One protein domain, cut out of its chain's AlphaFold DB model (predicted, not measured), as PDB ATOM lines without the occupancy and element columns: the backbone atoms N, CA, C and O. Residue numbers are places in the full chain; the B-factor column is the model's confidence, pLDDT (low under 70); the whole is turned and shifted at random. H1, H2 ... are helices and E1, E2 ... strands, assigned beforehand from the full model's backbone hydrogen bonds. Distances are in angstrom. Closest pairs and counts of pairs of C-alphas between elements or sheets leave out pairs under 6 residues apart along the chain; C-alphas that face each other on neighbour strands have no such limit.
ATOM      1  N   THR A   8     142.553  94.066 134.968       96.44
ATOM      2  CA  THR A   8     141.591  94.827 135.769       96.44
ATOM      3  C   THR A   8     142.257  96.086 136.293       96.44
ATOM      4  O   THR A   8     143.205  96.025 137.076       96.44
ATOM      5  N   LYS A   9     141.760  97.244 135.858       97.06
ATOM      6  CA  LYS A   9     142.197  98.544 136.347       97.06
ATOM      7  C   LYS A   9     141.361  98.954 137.558       97.06
ATOM      8  O   LYS A   9     140.162  99.198 137.444       97.06
ATOM      9  N   VAL A  10     142.040  99.086 138.696       96.56
ATOM     10  CA  VAL A  10     141.482  99.533 139.980       96.56
ATOM     11  C   VAL A  10     142.168 100.810 140.478       96.56
ATOM     12  O   VAL A  10     143.222 101.200 139.964       96.56
ATOM     13  N   GLY A  11     141.578 101.466 141.480       96.31
ATOM     14  CA  GLY A  11     142.100 102.696 142.093       96.31
ATOM     15  C   GLY A  11     141.987 103.944 141.207       96.31
ATOM     16  O   GLY A  11     141.784 103.853 140.002       96.31
ATOM     17  N   ALA A  12     142.143 105.131 141.793       95.12
ATOM     18  CA  ALA A  12     141.904 106.405 141.098       95.12
ATOM     19  C   ALA A  12     143.010 106.821 140.101       95.12
ATOM     20  O   ALA A  12     142.794 107.703 139.276       95.12
ATOM     21  N   GLY A  13     144.189 106.192 140.158       97.19
ATOM     22  CA  GLY A  13     145.337 106.551 139.320       97.19
ATOM     23  C   GLY A  13     145.164 106.231 137.830       97.19
ATOM     24  O   GLY A  13     144.201 105.580 137.417       97.19
ATOM     25  N   SER A  14     146.144 106.657 137.032       96.94
ATOM     26  CA  SER A  14     146.228 106.362 135.598       96.94
ATOM     27  C   SER A  14     147.194 105.208 135.336       96.94
ATOM     28  O   SER A  14     148.296 105.193 135.879       96.94
ATOM     29  N   LEU A  15     146.797 104.267 134.485       95.56
ATOM     30  CA  LEU A  15     147.663 103.233 133.924       95.56
ATOM     31  C   LEU A  15     147.657 103.369 132.405       95.56
ATOM     32  O   LEU A  15     146.588 103.446 131.807       95.56
ATOM     33  N   THR A  16     148.837 103.347 131.793       93.81
ATOM     34  CA  THR A  16     148.991 103.415 130.340       93.81
ATOM     35  C   THR A  16     149.645 102.141 129.821       93.81
ATOM     36  O   THR A  16     150.740 101.782 130.246       93.81
ATOM     37  N   LEU A  17     148.981 101.476 128.879       91.88
ATOM     38  CA  LEU A  17     149.471 100.327 128.125       91.88
ATOM     39  C   LEU A  17     149.707 100.771 126.677       91.88
ATOM     40  O   LEU A  17     148.861 100.595 125.803       91.88
ATOM     41  N   ASN A  18     150.859 101.394 126.438       80.19
ATOM     42  CA  ASN A  18     151.194 102.042 125.165       80.19
ATOM     43  C   ASN A  18     152.099 101.216 124.238       80.19
ATOM     44  O   ASN A  18     152.410 101.667 123.141       80.19
ATOM     45  N   ASN A  19     152.550 100.030 124.654       67.00
ATOM     46  CA  ASN A  19     153.504  99.257 123.862       67.00
ATOM     47  C   ASN A  19     152.817  98.167 123.016       67.00
ATOM     48  O   ASN A  19     151.920  97.463 123.489       67.00
ATOM     49  N   GLY A  20     153.289  97.978 121.780       61.41
ATOM     50  CA  GLY A  20     152.814  96.947 120.846       61.41
ATOM     51  C   GLY A  20     153.036  95.503 121.322       61.41
ATOM     52  O   GLY A  20     152.477  94.580 120.741       61.41
ATOM     53  N   GLY A  21     153.808  95.300 122.396       65.31
ATOM     54  CA  GLY A  21     154.083  93.993 123.008       65.31
ATOM     55  C   GLY A  21     153.045  93.493 124.024       65.31
ATOM     56  O   GLY A  21     153.252  92.436 124.615       65.31
ATOM     57  N   ASN A  22     151.950  94.221 124.264       73.62
ATOM     58  CA  ASN A  22     150.896  93.766 125.177       73.62
ATOM     59  C   ASN A  22     150.158  92.547 124.596       73.62
ATOM     60  O   ASN A  22     149.345  92.672 123.681       73.62
ATOM     61  N   SER A  23     150.452  91.365 125.137       73.19
ATOM     62  CA  SER A  23     150.009  90.063 124.622       73.19
ATOM     63  C   SER A  23     148.861  89.428 125.412       73.19
ATOM     64  O   SER A  23     148.519  88.270 125.167       73.19
ATOM     65  N   TYR A  24     148.251  90.162 126.351       85.94
ATOM     66  CA  TYR A  24     147.082  89.664 127.072       85.94
ATOM     67  C   TYR A  24     145.927  89.434 126.094       85.94
ATOM     68  O   TYR A  24     145.760  90.151 125.103       85.94
ATOM     69  N   THR A  25     145.153  88.384 126.349       87.69
ATOM     70  CA  THR A  25     144.142  87.922 125.397       87.69
ATOM     71  C   THR A  25     142.720  87.951 125.918       87.69
ATOM     72  O   THR A  25     141.797  87.901 125.105       87.69
ATOM     73  N   GLY A  26     142.562  88.050 127.234       91.12
ATOM     74  CA  GLY A  26     141.283  88.081 127.913       91.12
ATOM     75  C   GLY A  26     140.674  89.475 127.997       91.12
ATOM     76  O   GLY A  26     141.098  90.420 127.327       91.12
ATOM     77  N   LEU A  27     139.654  89.569 128.838       95.19
ATOM     78  CA  LEU A  27     138.843  90.762 129.027       95.19
ATOM     79  C   LEU A  27     139.652  91.892 129.672       95.19
ATOM     80  O   LEU A  27     140.439  91.668 130.596       95.19
ATOM     81  N   THR A  28     139.397  93.117 129.221       96.75
ATOM     82  CA  THR A  28     139.824  94.333 129.916       96.75
ATOM     83  C   THR A  28     138.713  94.818 130.837       96.75
ATOM     84  O   THR A  28     137.609  95.049 130.377       96.75
ATOM     85  N   THR A  29     138.969  95.019 132.122       97.94
ATOM     86  CA  THR A  29     137.972  95.553 133.060       97.94
ATOM     87  C   THR A  29     138.463  96.866 133.648       97.94
ATOM     88  O   THR A  29     139.585  96.932 134.152       97.94
ATOM     89  N   VAL A  30     137.634  97.908 133.626       98.50
ATOM     90  CA  VAL A  30     137.926  99.206 134.252       98.50
ATOM     91  C   VAL A  30     136.931  99.438 135.382       98.50
ATOM     92  O   VAL A  30     135.735  99.566 135.146       98.50
ATOM     93  N   GLN A  31     137.428  99.453 136.619       98.00
ATOM     94  CA  GLN A  31     136.618  99.696 137.817       98.00
ATOM     95  C   GLN A  31     136.778 101.127 138.342       98.00
ATOM     96  O   GLN A  31     135.853 101.664 138.944       98.00
ATOM     97  N   ALA A  32     137.953 101.741 138.156       96.94
ATOM     98  CA  ALA A  32     138.234 103.103 138.609       96.94
ATOM     99  C   ALA A  32     139.468 103.719 137.925       96.94
ATOM    100  O   ALA A  32     140.345 103.018 137.406       96.94
ATOM    101  N   GLY A  33     139.584 105.047 138.018       97.69
ATOM    102  CA  GLY A  33     140.716 105.806 137.484       97.69
ATOM    103  C   GLY A  33     140.764 105.767 135.960       97.69
ATOM    104  O   GLY A  33     139.728 105.655 135.316       97.69
ATOM    105  N   ARG A  34     141.959 105.866 135.375       98.19
ATOM    106  CA  ARG A  34     142.137 105.924 133.915       98.19
ATOM    107  C   ARG A  34     142.932 104.719 133.420       98.19
ATOM    108  O   ARG A  34     143.992 104.422 133.974       98.19
ATOM    109  N   LEU A  35     142.440 104.039 132.389       97.81
ATOM    110  CA  LEU A  35     143.175 103.020 131.643       97.81
ATOM    111  C   LEU A  35     143.367 103.499 130.206       97.81
ATOM    112  O   LEU A  35     142.419 103.497 129.431       97.81
ATOM    113  N   VAL A  36     144.589 103.891 129.856       96.75
ATOM    114  CA  VAL A  36     144.954 104.335 128.507       96.75
ATOM    115  C   VAL A  36     145.548 103.164 127.738       96.75
ATOM    116  O   VAL A  36     146.527 102.568 128.185       96.75
ATOM    117  N   LEU A  37     144.979 102.830 126.585       95.38
ATOM    118  CA  LEU A  37     145.406 101.731 125.726       95.38
ATOM    119  C   LEU A  37     145.796 102.271 124.351       95.38
ATOM    120  O   LEU A  37     144.979 102.915 123.700       95.38
ATOM    121  N   ALA A  38     147.000 101.944 123.884       93.00
ATOM    122  CA  ALA A  38     147.441 102.208 122.512       93.00
ATOM    123  C   ALA A  38     147.836 100.899 121.804       93.00
ATOM    124  O   ALA A  38     147.890  99.831 122.430       93.00
ATOM    125  N   GLY A  39     148.110 100.958 120.498       90.44
ATOM    126  CA  GLY A  39     148.647  99.835 119.728       90.44
ATOM    127  C   GLY A  39     147.862  98.535 119.893       90.44
ATOM    128  O   GLY A  39     146.632  98.489 119.776       90.44
ATOM    129  N   GLY A  40     148.591  97.458 120.200       89.12
ATOM    130  CA  GLY A  40     148.022  96.125 120.389       89.12
ATOM    131  C   GLY A  40     146.947  96.075 121.476       89.12
ATOM    132  O   GLY A  40     145.922  95.437 121.259       89.12
ATOM    133  N   ALA A  41     147.126  96.787 122.596       91.69
ATOM    134  CA  ALA A  41     146.178  96.780 123.714       91.69
ATOM    135  C   ALA A  41     144.824  97.405 123.328       91.69
ATOM    136  O   ALA A  41     143.773  96.835 123.617       91.69
ATOM    137  N   LYS A  42     144.844  98.516 122.580       93.69
ATOM    138  CA  LYS A  42     143.636  99.106 121.980       93.69
ATOM    139  C   LYS A  42     142.950  98.120 121.032       93.69
ATOM    140  O   LYS A  42     141.746  97.904 121.134       93.69
ATOM    141  N   SER A  43     143.716  97.471 120.152       91.69
ATOM    142  CA  SER A  43     143.162  96.470 119.229       91.69
ATOM    143  C   SER A  43     142.565  95.261 119.964       91.69
ATOM    144  O   SER A  43     141.550  94.725 119.523       91.69
ATOM    145  N   ARG A  44     143.112  94.860 121.128       91.00
ATOM    146  CA  ARG A  44     142.506  93.811 121.973       91.00
ATOM    147  C   ARG A  44     141.101  94.188 122.421       91.00
ATOM    148  O   ARG A  44     140.215  93.335 122.399       91.00
ATOM    149  N   VAL A  45     140.909  95.439 122.832       94.19
ATOM    150  CA  VAL A  45     139.604  95.939 123.261       94.19
ATOM    151  C   VAL A  45     138.651  96.090 122.089       94.19
ATOM    152  O   VAL A  45     137.503  95.714 122.247       94.19
ATOM    153  N   LEU A  46     139.096  96.571 120.928       95.31
ATOM    154  CA  LEU A  46     138.207  96.847 119.794       95.31
ATOM    155  C   LEU A  46     137.864  95.620 118.936       95.31
ATOM    156  O   LEU A  46     136.797  95.589 118.335       95.31
ATOM    157  N   ASN A  47     138.747  94.620 118.866       93.44
ATOM    158  CA  ASN A  47     138.636  93.529 117.885       93.44
ATOM    159  C   ASN A  47     138.751  92.118 118.491       93.44
ATOM    160  O   ASN A  47     138.768  91.137 117.750       93.44
ATOM    161  N   ALA A  48     138.919  91.989 119.813       92.19
ATOM    162  CA  ALA A  48     139.125  90.691 120.459       92.19
ATOM    163  C   ALA A  48     138.495  90.613 121.862       92.19
ATOM    164  O   ALA A  48     137.278  90.561 121.982       92.19
ATOM    165  N   GLY A  49     139.303  90.578 122.927       92.12
ATOM    166  CA  GLY A  49     138.865  90.265 124.296       92.12
ATOM    167  C   GLY A  49     137.850  91.238 124.906       92.12
ATOM    168  O   GLY A  49     137.181  90.874 125.871       92.12
ATOM    169  N   GLY A  50     137.712  92.441 124.344       96.44
ATOM    170  CA  GLY A  50     136.700  93.414 124.751       96.44
ATOM    171  C   GLY A  50     137.022  94.149 126.047       96.44
ATOM    172  O   GLY A  50     138.072  93.942 126.672       96.44
ATOM    173  N   ALA A  51     136.102  95.028 126.435       98.25
ATOM    174  CA  ALA A  51     136.167  95.804 127.658       98.25
ATOM    175  C   ALA A  51     134.855  95.771 128.452       98.25
ATOM    176  O   ALA A  51     133.768  95.866 127.894       98.25
ATOM    177  N   ASP A  52     134.990  95.677 129.770       98.62
ATOM    178  CA  ASP A  52     133.940  95.857 130.765       98.62
ATOM    179  C   ASP A  52     134.234  97.138 131.559       98.62
ATOM    180  O   ASP A  52     135.170  97.179 132.367       98.62
ATOM    181  N   VAL A  53     133.494  98.207 131.269       98.62
ATOM    182  CA  VAL A  53     133.671  99.534 131.867       98.62
ATOM    183  C   VAL A  53     132.617  99.717 132.956       98.62
ATOM    184  O   VAL A  53     131.437  99.919 132.692       98.62
ATOM    185  N   ILE A  54     133.058  99.609 134.203       97.56
ATOM    186  CA  ILE A  54     132.211  99.605 135.407       97.56
ATOM    187  C   ILE A  54     132.324 100.953 136.137       97.56
ATOM    188  O   ILE A  54     131.412 101.377 136.842       97.56
ATOM    189  N   GLY A  55     133.451 101.640 135.949       95.44
ATOM    190  CA  GLY A  55     133.720 102.977 136.459       95.44
ATOM    191  C   GLY A  55     135.035 103.523 135.909       95.44
ATOM    192  O   GLY A  55     135.784 102.811 135.240       95.44
ATOM    193  N   GLY A  56     135.336 104.787 136.209       97.06
ATOM    194  CA  GLY A  56     136.504 105.467 135.648       97.06
ATOM    195  C   GLY A  56     136.424 105.619 134.124       97.06
ATOM    196  O   GLY A  56     135.336 105.658 133.558       97.06
ATOM    197  N   TRP A  57     137.589 105.692 133.478       98.44
ATOM    198  CA  TRP A  57     137.718 105.921 132.040       98.44
ATOM    199  C   TRP A  57     138.555 104.836 131.372       98.44
ATOM    200  O   TRP A  57     139.712 104.600 131.741       98.44
ATOM    201  N   LEU A  58     137.985 104.234 130.335       98.62
ATOM    202  CA  LEU A  58     138.718 103.526 129.297       98.62
ATOM    203  C   LEU A  58     139.099 104.540 128.218       98.62
ATOM    204  O   LEU A  58     138.235 105.215 127.676       98.62
ATOM    205  N   ILE A  59     140.383 104.657 127.902       98.50
ATOM    206  CA  ILE A  59     140.889 105.632 126.937       98.50
ATOM    207  C   ILE A  59     141.604 104.873 125.827       98.50
ATOM    208  O   ILE A  59     142.580 104.166 126.076       98.50
ATOM    209  N   LEU A  60     141.105 105.014 124.607       97.75
ATOM    210  CA  LEU A  60     141.659 104.419 123.402       97.75
ATOM    211  C   LEU A  60     142.493 105.475 122.686       97.75
ATOM    212  O   LEU A  60     141.966 106.381 122.043       97.75
ATOM    213  N   ASP A  61     143.803 105.349 122.835       96.81
ATOM    214  CA  ASP A  61     144.786 106.242 122.247       96.81
ATOM    215  C   ASP A  61     145.128 105.774 120.828       96.81
ATOM    216  O   ASP A  61     145.558 104.631 120.601       96.81
ATOM    217  N   TYR A  62     144.875 106.647 119.860       96.00
ATOM    218  CA  TYR A  62     145.131 106.412 118.446       96.00
ATOM    219  C   TYR A  62     146.273 107.263 117.889       96.00
ATOM    220  O   TYR A  62     146.408 107.384 116.671       96.00
ATOM    221  N   SER A  63     147.147 107.795 118.749       94.62
ATOM    222  CA  SER A  63     148.303 108.577 118.310       94.62
ATOM    223  C   SER A  63     149.389 107.755 117.610       94.62
ATOM    224  O   SER A  63     150.287 108.302 116.977       94.62
ATOM    225  N   ASP A  64     149.330 106.432 117.733       89.94
ATOM    226  CA  ASP A  64     150.193 105.470 117.049       89.94
ATOM    227  C   ASP A  64     149.894 105.365 115.546       89.94
ATOM    228  O   ASP A  64     150.812 105.172 114.751       89.94
ATOM    229  N   THR A  65     148.622 105.479 115.154       91.38
ATOM    230  CA  THR A  65     148.182 105.393 113.753       91.38
ATOM    231  C   THR A  65     147.745 106.738 113.180       91.38
ATOM    232  O   THR A  65     147.719 106.892 111.961       91.38
ATOM    233  N   GLY A  66     147.362 107.692 114.034       93.75
ATOM    234  CA  GLY A  66     146.727 108.951 113.639       93.75
ATOM    235  C   GLY A  66     145.309 108.784 113.076       93.75
ATOM    236  O   GLY A  66     144.721 109.758 112.614       93.75
ATOM    237  N   ILE A  67     144.754 107.569 113.098       95.19
ATOM    238  CA  ILE A  67     143.423 107.254 112.566       95.19
ATOM    239  C   ILE A  67     142.464 107.115 113.743       95.19
ATOM    240  O   ILE A  67     142.623 106.197 114.551       95.19
ATOM    241  N   SER A  68     141.464 107.999 113.820       96.88
ATOM    242  CA  SER A  68     140.466 107.949 114.892       96.88
ATOM    243  C   SER A  68     139.707 106.623 114.879       96.88
ATOM    244  O   SER A  68     139.303 106.110 113.833       96.88
ATOM    245  N   VAL A  69     139.501 106.082 116.076       97.62
ATOM    246  CA  VAL A  69     138.676 104.892 116.320       97.62
ATOM    247  C   VAL A  69     137.240 105.252 116.705       97.62
ATOM    248  O   VAL A  69     136.435 104.352 116.934       97.62
ATOM    249  N   ALA A  70     136.900 106.545 116.752       98.12
ATOM    250  CA  ALA A  70     135.572 107.036 117.108       98.12
ATOM    251  C   ALA A  70     134.430 106.385 116.306       98.12
ATOM    252  O   ALA A  70     133.480 105.942 116.944       98.12
ATOM    253  N   PRO A  71     134.514 106.202 114.970       98.12
ATOM    254  CA  PRO A  71     133.433 105.546 114.226       98.12
ATOM    255  C   PRO A  71     133.181 104.097 114.668       98.12
ATOM    256  O   PRO A  71     132.039 103.649 114.732       98.12
ATOM    257  N   GLN A  72     134.245 103.359 115.008       98.19
ATOM    258  CA  GLN A  72     134.122 101.991 115.514       98.19
ATOM    259  C   GLN A  72     133.542 101.978 116.932       98.19
ATOM    260  O   GLN A  72     132.702 101.135 117.235       98.19
ATOM    261  N   VAL A  73     133.974 102.906 117.793       98.50
ATOM    262  CA  VAL A  73     133.428 103.050 119.150       98.50
ATOM    263  C   VAL A  73     131.944 103.392 119.093       98.50
ATOM    264  O   VAL A  73     131.163 102.707 119.743       98.50
ATOM    265  N   PHE A  74     131.546 104.360 118.264       98.25
ATOM    266  CA  PHE A  74     130.145 104.712 118.047       98.25
ATOM    267  C   PHE A  74     129.321 103.489 117.635       98.25
ATOM    268  O   PHE A  74     128.375 103.143 118.327       98.25
ATOM    269  N   SER A  75     129.747 102.753 116.602       98.25
ATOM    270  CA  SER A  75     129.030 101.553 116.143       98.25
ATOM    271  C   SER A  75     128.906 100.463 117.218       98.25
ATOM    272  O   SER A  75     127.891  99.771 117.278       98.25
ATOM    273  N   ILE A  76     129.923 100.287 118.070       98.44
ATOM    274  CA  ILE A  76     129.864  99.334 119.188       98.44
ATOM    275  C   ILE A  76     128.853  99.790 120.245       98.44
ATOM    276  O   ILE A  76     128.132  98.952 120.787       98.44
ATOM    277  N   LEU A  77     128.840 101.082 120.576       98.38
ATOM    278  CA  LEU A  77     127.987 101.627 121.629       98.38
ATOM    279  C   LEU A  77     126.526 101.746 121.183       98.38
ATOM    280  O   LEU A  77     125.653 101.365 121.954       98.38
ATOM    281  N   ASP A  78     126.272 102.138 119.937       98.31
ATOM    282  CA  ASP A  78     124.952 102.121 119.291       98.31
ATOM    283  C   ASP A  78     124.320 100.717 119.364       98.31
ATOM    284  O   ASP A  78     123.309 100.491 120.034       98.31
ATOM    285  N   ALA A  79     125.035  99.699 118.871       98.31
ATOM    286  CA  ALA A  79     124.605  98.303 118.994       98.31
ATOM    287  C   ALA A  79     124.479  97.817 120.456       98.31
ATOM    288  O   ALA A  79     123.796  96.829 120.738       98.31
ATOM    289  N   GLY A  80     125.180  98.461 121.392       98.12
ATOM    290  CA  GLY A  80     125.064  98.225 122.829       98.12
ATOM    291  C   GLY A  80     123.786  98.812 123.425       98.12
ATOM    292  O   GLY A  80     123.163  98.173 124.278       98.12
ATOM    293  N   TYR A  81     123.392  99.999 122.970       97.81
ATOM    294  CA  TYR A  81     122.207 100.725 123.415       97.81
ATOM    295  C   TYR A  81     120.903 100.060 122.956       97.81
ATOM    296  O   TYR A  81     119.936 100.022 123.721       97.81
ATOM    297  N   ASP A  82     120.913  99.439 121.777       97.00
ATOM    298  CA  ASP A  82     119.779  98.697 121.201       97.00
ATOM    299  C   ASP A  82     119.489  97.343 121.875       97.00
ATOM    300  O   ASP A  82     118.516  96.649 121.559       97.00
ATOM    301  N   GLN A  83     120.324  96.924 122.828       97.38
ATOM    302  CA  GLN A  83     120.115  95.675 123.556       97.38
ATOM    303  C   GLN A  83     118.951  95.790 124.548       97.38
ATOM    304  O   GLN A  83     118.787  96.793 125.239       97.38
ATOM    305  N   ALA A  84     118.212  94.688 124.734       95.94
ATOM    306  CA  ALA A  84     117.144  94.600 125.736       95.94
ATOM    307  C   ALA A  84     117.626  94.934 127.162       95.94
ATOM    308  O   ALA A  84     116.897  95.519 127.958       95.94
ATOM    309  N   THR A  85     118.865  94.561 127.487       97.06
ATOM    310  CA  THR A  85     119.599  95.095 128.638       97.06
ATOM    311  C   THR A  85     120.820  95.813 128.092       97.06
ATOM    312  O   THR A  85     121.775  95.163 127.655       97.06
ATOM    313  N   ARG A  86     120.744  97.145 128.064       97.31
ATOM    314  CA  ARG A  86     121.721  98.016 127.407       97.31
ATOM    315  C   ARG A  86     123.135  97.717 127.879       97.31
ATOM    316  O   ARG A  86     123.385  97.638 129.077       97.31
ATOM    317  N   PHE A  87     124.054  97.555 126.933       98.00
ATOM    318  CA  PHE A  87     125.475  97.303 127.186       98.00
ATOM    319  C   PHE A  87     125.777  96.053 128.033       98.00
ATOM    320  O   PHE A  87     126.850  95.971 128.632       98.00
ATOM    321  N   SER A  88     124.871  95.073 128.108       97.69
ATOM    322  CA  SER A  88     125.105  93.829 128.864       97.69
ATOM    323  C   SER A  88     126.059  92.868 128.147       97.69
ATOM    324  O   SER A  88     126.762  92.078 128.783       97.69
ATOM    325  N   LEU A  89     126.110  92.952 126.818       95.75
ATOM    326  CA  LEU A  89     126.933  92.125 125.941       95.75
ATOM    327  C   LEU A  89     127.669  93.000 124.918       95.75
ATOM    328  O   LEU A  89     127.392  94.188 124.771       95.75
ATOM    329  N   GLY A  90     128.598  92.392 124.182       94.19
ATOM    330  CA  GLY A  90     129.336  93.054 123.107       94.19
ATOM    331  C   GLY A  90     130.767  93.433 123.478       94.19
ATOM    332  O   GLY A  90     131.312  93.001 124.498       94.19
ATOM    333  N   GLN A  91     131.389  94.195 122.580       96.50
ATOM    334  CA  GLN A  91     132.826  94.454 122.584       96.50
ATOM    335  C   GLN A  91     133.243  95.439 123.681       96.50
ATOM    336  O   GLN A  91     134.230  95.205 124.374       96.50
ATOM    337  N   ILE A  92     132.479  96.518 123.856       98.38
ATOM    338  CA  ILE A  92     132.593  97.444 124.982       98.38
ATOM    339  C   ILE A  92     131.245  97.397 125.694       98.38
ATOM    340  O   ILE A  92     130.214  97.709 125.107       98.38
ATOM    341  N   ARG A  93     131.263  96.923 126.935       98.38
ATOM    342  CA  ARG A  93     130.075  96.603 127.729       98.38
ATOM    343  C   ARG A  93     130.257  97.057 129.171       98.38
ATOM    344  O   ARG A  93     131.338  97.504 129.553       98.38
ATOM    345  N   THR A  94     129.222  96.901 129.984       98.44
ATOM    346  CA  THR A  94     129.306  97.087 131.432       98.44
ATOM    347  C   THR A  94     128.596  95.956 132.162       98.44
ATOM    348  O   THR A  94     127.525  95.506 131.768       98.44
ATOM    349  N   SER A  95     129.181  95.476 133.251       97.19
ATOM    350  CA  SER A  95     128.509  94.552 134.171       97.19
ATOM    351  C   SER A  95     127.477  95.243 135.075       97.19
ATOM    352  O   SER A  95     126.697  94.550 135.725       97.19
ATOM    353  N   ASN A  96     127.387  96.581 135.049       95.38
ATOM    354  CA  ASN A  96     126.327  97.368 135.700       95.38
ATOM    355  C   ASN A  96     125.149  97.688 134.748       95.38
ATOM    356  O   ASN A  96     124.449  98.685 134.920       95.38
ATOM    357  N   ALA A  97     124.922  96.850 133.736       92.25
ATOM    358  CA  ALA A  97     124.005  97.089 132.612       92.25
ATOM    359  C   ALA A  97     122.513  97.249 132.971       92.25
ATOM    360  O   ALA A  97     121.699  97.591 132.119       92.25
ATOM    361  N   SER A  98     122.123  96.968 134.215       92.62
ATOM    362  CA  SER A  98     120.726  97.055 134.659       92.62
ATOM    363  C   SER A  98     120.334  98.420 135.231       92.62
ATOM    364  O   SER A  98     119.179  98.585 135.614       92.62
ATOM    365  N   ASP A  99     121.260  99.375 135.325       94.06
ATOM    366  CA  ASP A  99     120.950 100.729 135.791       94.06
ATOM    367  C   ASP A  99     120.282 101.545 134.665       94.06
ATOM    368  O   ASP A  99     120.944 101.859 133.677       94.06
ATOM    369  N   PRO A 100     118.993 101.918 134.778       93.06
ATOM    370  CA  PRO A 100     118.310 102.675 133.731       93.06
ATOM    371  C   PRO A 100     118.792 104.130 133.624       93.06
ATOM    372  O   PRO A 100     118.526 104.779 132.616       93.06
ATOM    373  N   ALA A 101     119.472 104.654 134.649       96.19
ATOM    374  CA  ALA A 101     119.972 106.026 134.680       96.19
ATOM    375  C   ALA A 101     121.329 106.175 133.977       96.19
ATOM    376  O   ALA A 101     121.744 107.294 133.664       96.19
ATOM    377  N   ARG A 102     122.045 105.066 133.748       97.69
ATOM    378  CA  ARG A 102     123.448 105.081 133.329       97.69
ATOM    379  C   ARG A 102     123.730 104.192 132.125       97.69
ATOM    380  O   ARG A 102     123.124 103.144 131.937       97.69
ATOM    381  N   GLY A 103     124.726 104.600 131.350       97.88
ATOM    382  CA  GLY A 103     125.224 103.911 130.168       97.88
ATOM    383  C   GLY A 103     126.717 104.163 129.968       97.88
ATOM    384  O   GLY A 103     127.435 104.486 130.914       97.88
ATOM    385  N   LEU A 104     127.193 103.998 128.735       98.56
ATOM    386  CA  LEU A 104     128.602 104.158 128.373       98.56
ATOM    387  C   LEU A 104     128.842 105.411 127.526       98.56
ATOM    388  O   LEU A 104     128.987 105.319 126.314       98.56
ATOM    389  N   GLY A 105     128.937 106.572 128.170       98.56
ATOM    390  CA  GLY A 105     129.231 107.827 127.479       98.56
ATOM    391  C   GLY A 105     130.642 107.878 126.893       98.56
ATOM    392  O   GLY A 105     131.559 107.218 127.398       98.56
ATOM    393  N   TRP A 106     130.833 108.672 125.835       98.69
ATOM    394  CA  TRP A 106     132.110 108.744 125.122       98.69
ATOM    395  C   TRP A 106     132.436 110.134 124.558       98.69
ATOM    396  O   TRP A 106     131.552 110.938 124.295       98.69
ATOM    397  N   ILE A 107     133.729 110.424 124.381       98.44
ATOM    398  CA  ILE A 107     134.240 111.674 123.789       98.44
ATOM    399  C   ILE A 107     135.437 111.343 122.892       98.44
ATOM    400  O   ILE A 107     136.353 110.651 123.342       98.44
ATOM    401  N   ASP A 108     135.481 111.882 121.669       97.94
ATOM    402  CA  ASP A 108     136.692 111.901 120.833       97.94
ATOM    403  C   ASP A 108     137.438 113.236 120.984       97.94
ATOM    404  O   ASP A 108     137.018 114.275 120.476       97.94
ATOM    405  N   ASN A 109     138.577 113.216 121.681       97.31
ATOM    406  CA  ASN A 109     139.489 114.350 121.726       97.31
ATOM    407  C   ASN A 109     140.492 114.239 120.574       97.31
ATOM    408  O   ASN A 109     141.562 113.641 120.715       97.31
ATOM    409  N   THR A 110     140.164 114.869 119.449       97.25
ATOM    410  CA  THR A 110     140.976 114.844 118.223       97.25
ATOM    411  C   THR A 110     142.340 115.516 118.375       97.25
ATOM    412  O   THR A 110     143.299 115.115 117.717       97.25
ATOM    413  N   SER A 111     142.470 116.488 119.286       97.44
ATOM    414  CA  SER A 111     143.757 117.124 119.589       97.44
ATOM    415  C   SER A 111     144.689 116.197 120.367       97.44
ATOM    416  O   SER A 111     145.898 116.233 120.146       97.44
ATOM    417  N   ALA A 112     144.149 115.408 121.299       96.25
ATOM    418  CA  ALA A 112     144.908 114.425 122.070       96.25
ATOM    419  C   ALA A 112     145.004 113.066 121.365       96.25
ATOM    420  O   ALA A 112     145.760 112.211 121.813       96.25
ATOM    421  N   GLN A 113     144.242 112.873 120.285       97.75
ATOM    422  CA  GLN A 113     144.097 111.614 119.562       97.75
ATOM    423  C   GLN A 113     143.615 110.472 120.472       97.75
ATOM    424  O   GLN A 113     144.164 109.369 120.478       97.75
ATOM    425  N   GLN A 114     142.593 110.759 121.284       98.00
ATOM    426  CA  GLN A 114     142.087 109.847 122.309       98.00
ATOM    427  C   GLN A 114     140.561 109.794 122.319       98.00
ATOM    428  O   GLN A 114     139.909 110.817 122.520       98.00
ATOM    429  N   VAL A 115     140.006 108.583 122.220       98.62
ATOM    430  CA  VAL A 115     138.592 108.331 122.523       98.62
ATOM    431  C   VAL A 115     138.465 107.879 123.971       98.62
ATOM    432  O   VAL A 115     139.036 106.860 124.354       98.62
ATOM    433  N   SER A 116     137.729 108.626 124.785       98.69
ATOM    434  CA  SER A 116     137.444 108.274 126.180       98.69
ATOM    435  C   SER A 116     136.047 107.680 126.287       98.69
ATOM    436  O   SER A 116     135.123 108.234 125.710       98.69
ATOM    437  N   ILE A 117     135.896 106.587 127.034       98.81
ATOM    438  CA  ILE A 117     134.620 105.941 127.355       98.81
ATOM    439  C   ILE A 117     134.507 105.821 128.875       98.81
ATOM    440  O   ILE A 117     135.454 105.374 129.534       98.81
ATOM    441  N   ALA A 118     133.357 106.187 129.431       98.62
ATOM    442  CA  ALA A 118     133.085 106.109 130.861       98.62
ATOM    443  C   ALA A 118     131.682 105.565 131.135       98.62
ATOM    444  O   ALA A 118     130.739 105.829 130.395       98.62
ATOM    445  N   TYR A 119     131.541 104.836 132.241       98.50
ATOM    446  CA  TYR A 119     130.224 104.489 132.765       98.50
ATOM    447  C   TYR A 119     129.644 105.704 133.496       98.50
ATOM    448  O   TYR A 119     130.116 106.049 134.583       98.50
ATOM    449  N   THR A 120     128.663 106.366 132.883       98.44
ATOM    450  CA  THR A 120     128.110 107.640 133.364       98.44
ATOM    451  C   THR A 120     126.595 107.737 133.166       98.44
ATOM    452  O   THR A 120     125.973 106.827 132.620       98.44
ATOM    453  N   TYR A 121     125.989 108.818 133.651       98.50
ATOM    454  CA  TYR A 121     124.576 109.129 133.469       98.50
ATOM    455  C   TYR A 121     124.256 109.493 132.020       98.50
ATOM    456  O   TYR A 121     125.013 110.215 131.372       98.50
ATOM    457  N   TYR A 122     123.097 109.057 131.529       98.56
ATOM    458  CA  TYR A 122     122.538 109.652 130.316       98.56
ATOM    459  C   TYR A 122     122.257 111.131 130.582       98.56
ATOM    460  O   TYR A 122     121.567 111.456 131.549       98.56
TER     461      TYR A 122
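AT A GLANCE: This is residues 8 to 122 of the 222 residues of the protein "PEP-CTERM sorting domain-containing protein" of Phycisphaerae bacterium (UniProt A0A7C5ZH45). What is the main picture? A strongly twisted five-strand sheet forms a wall, with H1, H2 and the small strand pair E2 and E4 over one face and the other face bare. What is it built of? The printed part has 115 residues with two named helices and seven named strands, along the chain E1 E2 E3 H1 E4 E5 H2 E6 E7; its class is mixed, with under half of the residues in named elements. The large sheet, order E1 E3 E5 E7 E6, is mixed; the whole is compact, radius of gyration of the C-alphas 13.0 A, spanning 36 by 28 by 25 A.

IN THESE COORDINATES: Where is the large sheet? E1 is residues 14 to 17, from C-alpha 14 at (146.228, 106.362, 135.598); E3 is 34 to 37, E5 57 to 61, E6 102 to 109, 21.9 A long, and E7 114 to 121, 20.8 A long, with C-alpha 121 at (124.576, 109.129, 133.469). Where are the others? E2 is 28 to 30, E4 51 to 53, H1 39 to 47, and H2 70 to 81, 16.1 A.

HOW THE PARTS SIT: Which strands pair? Within hydrogen-bond range are N 17 and O 36 of parallel E1 and E3, 2.8 A, N 37 and O 59 of parallel E3 and E5, 2.8 A, and N 60 and O 115 of antiparallel E5 and E7, 2.8 A. So are N 107 and O 116 of the hairpin E6 and E7, 2.9 A, and N 52 and O 28 of parallel E2 and E4, 2.8 A. Where are the helices? In two layers, helices on one face of a sheet, H1 has a height over the sheet of 8.6 A and H2 of 9.5 A, along E6 at 7 degrees on the local plane; in both, every O i to N i+4 pair is within hydrogen-bond range. E5, H2 and E6 form a split strand-helix-strand unit, E7 between its strands, with a right-handed crossover.

THE WHOLE: Is it continuous? The printed part has no cut; the long link is H2 to E6, 20 residues. Where is confidence low? Residues 19 to 21 are under 70.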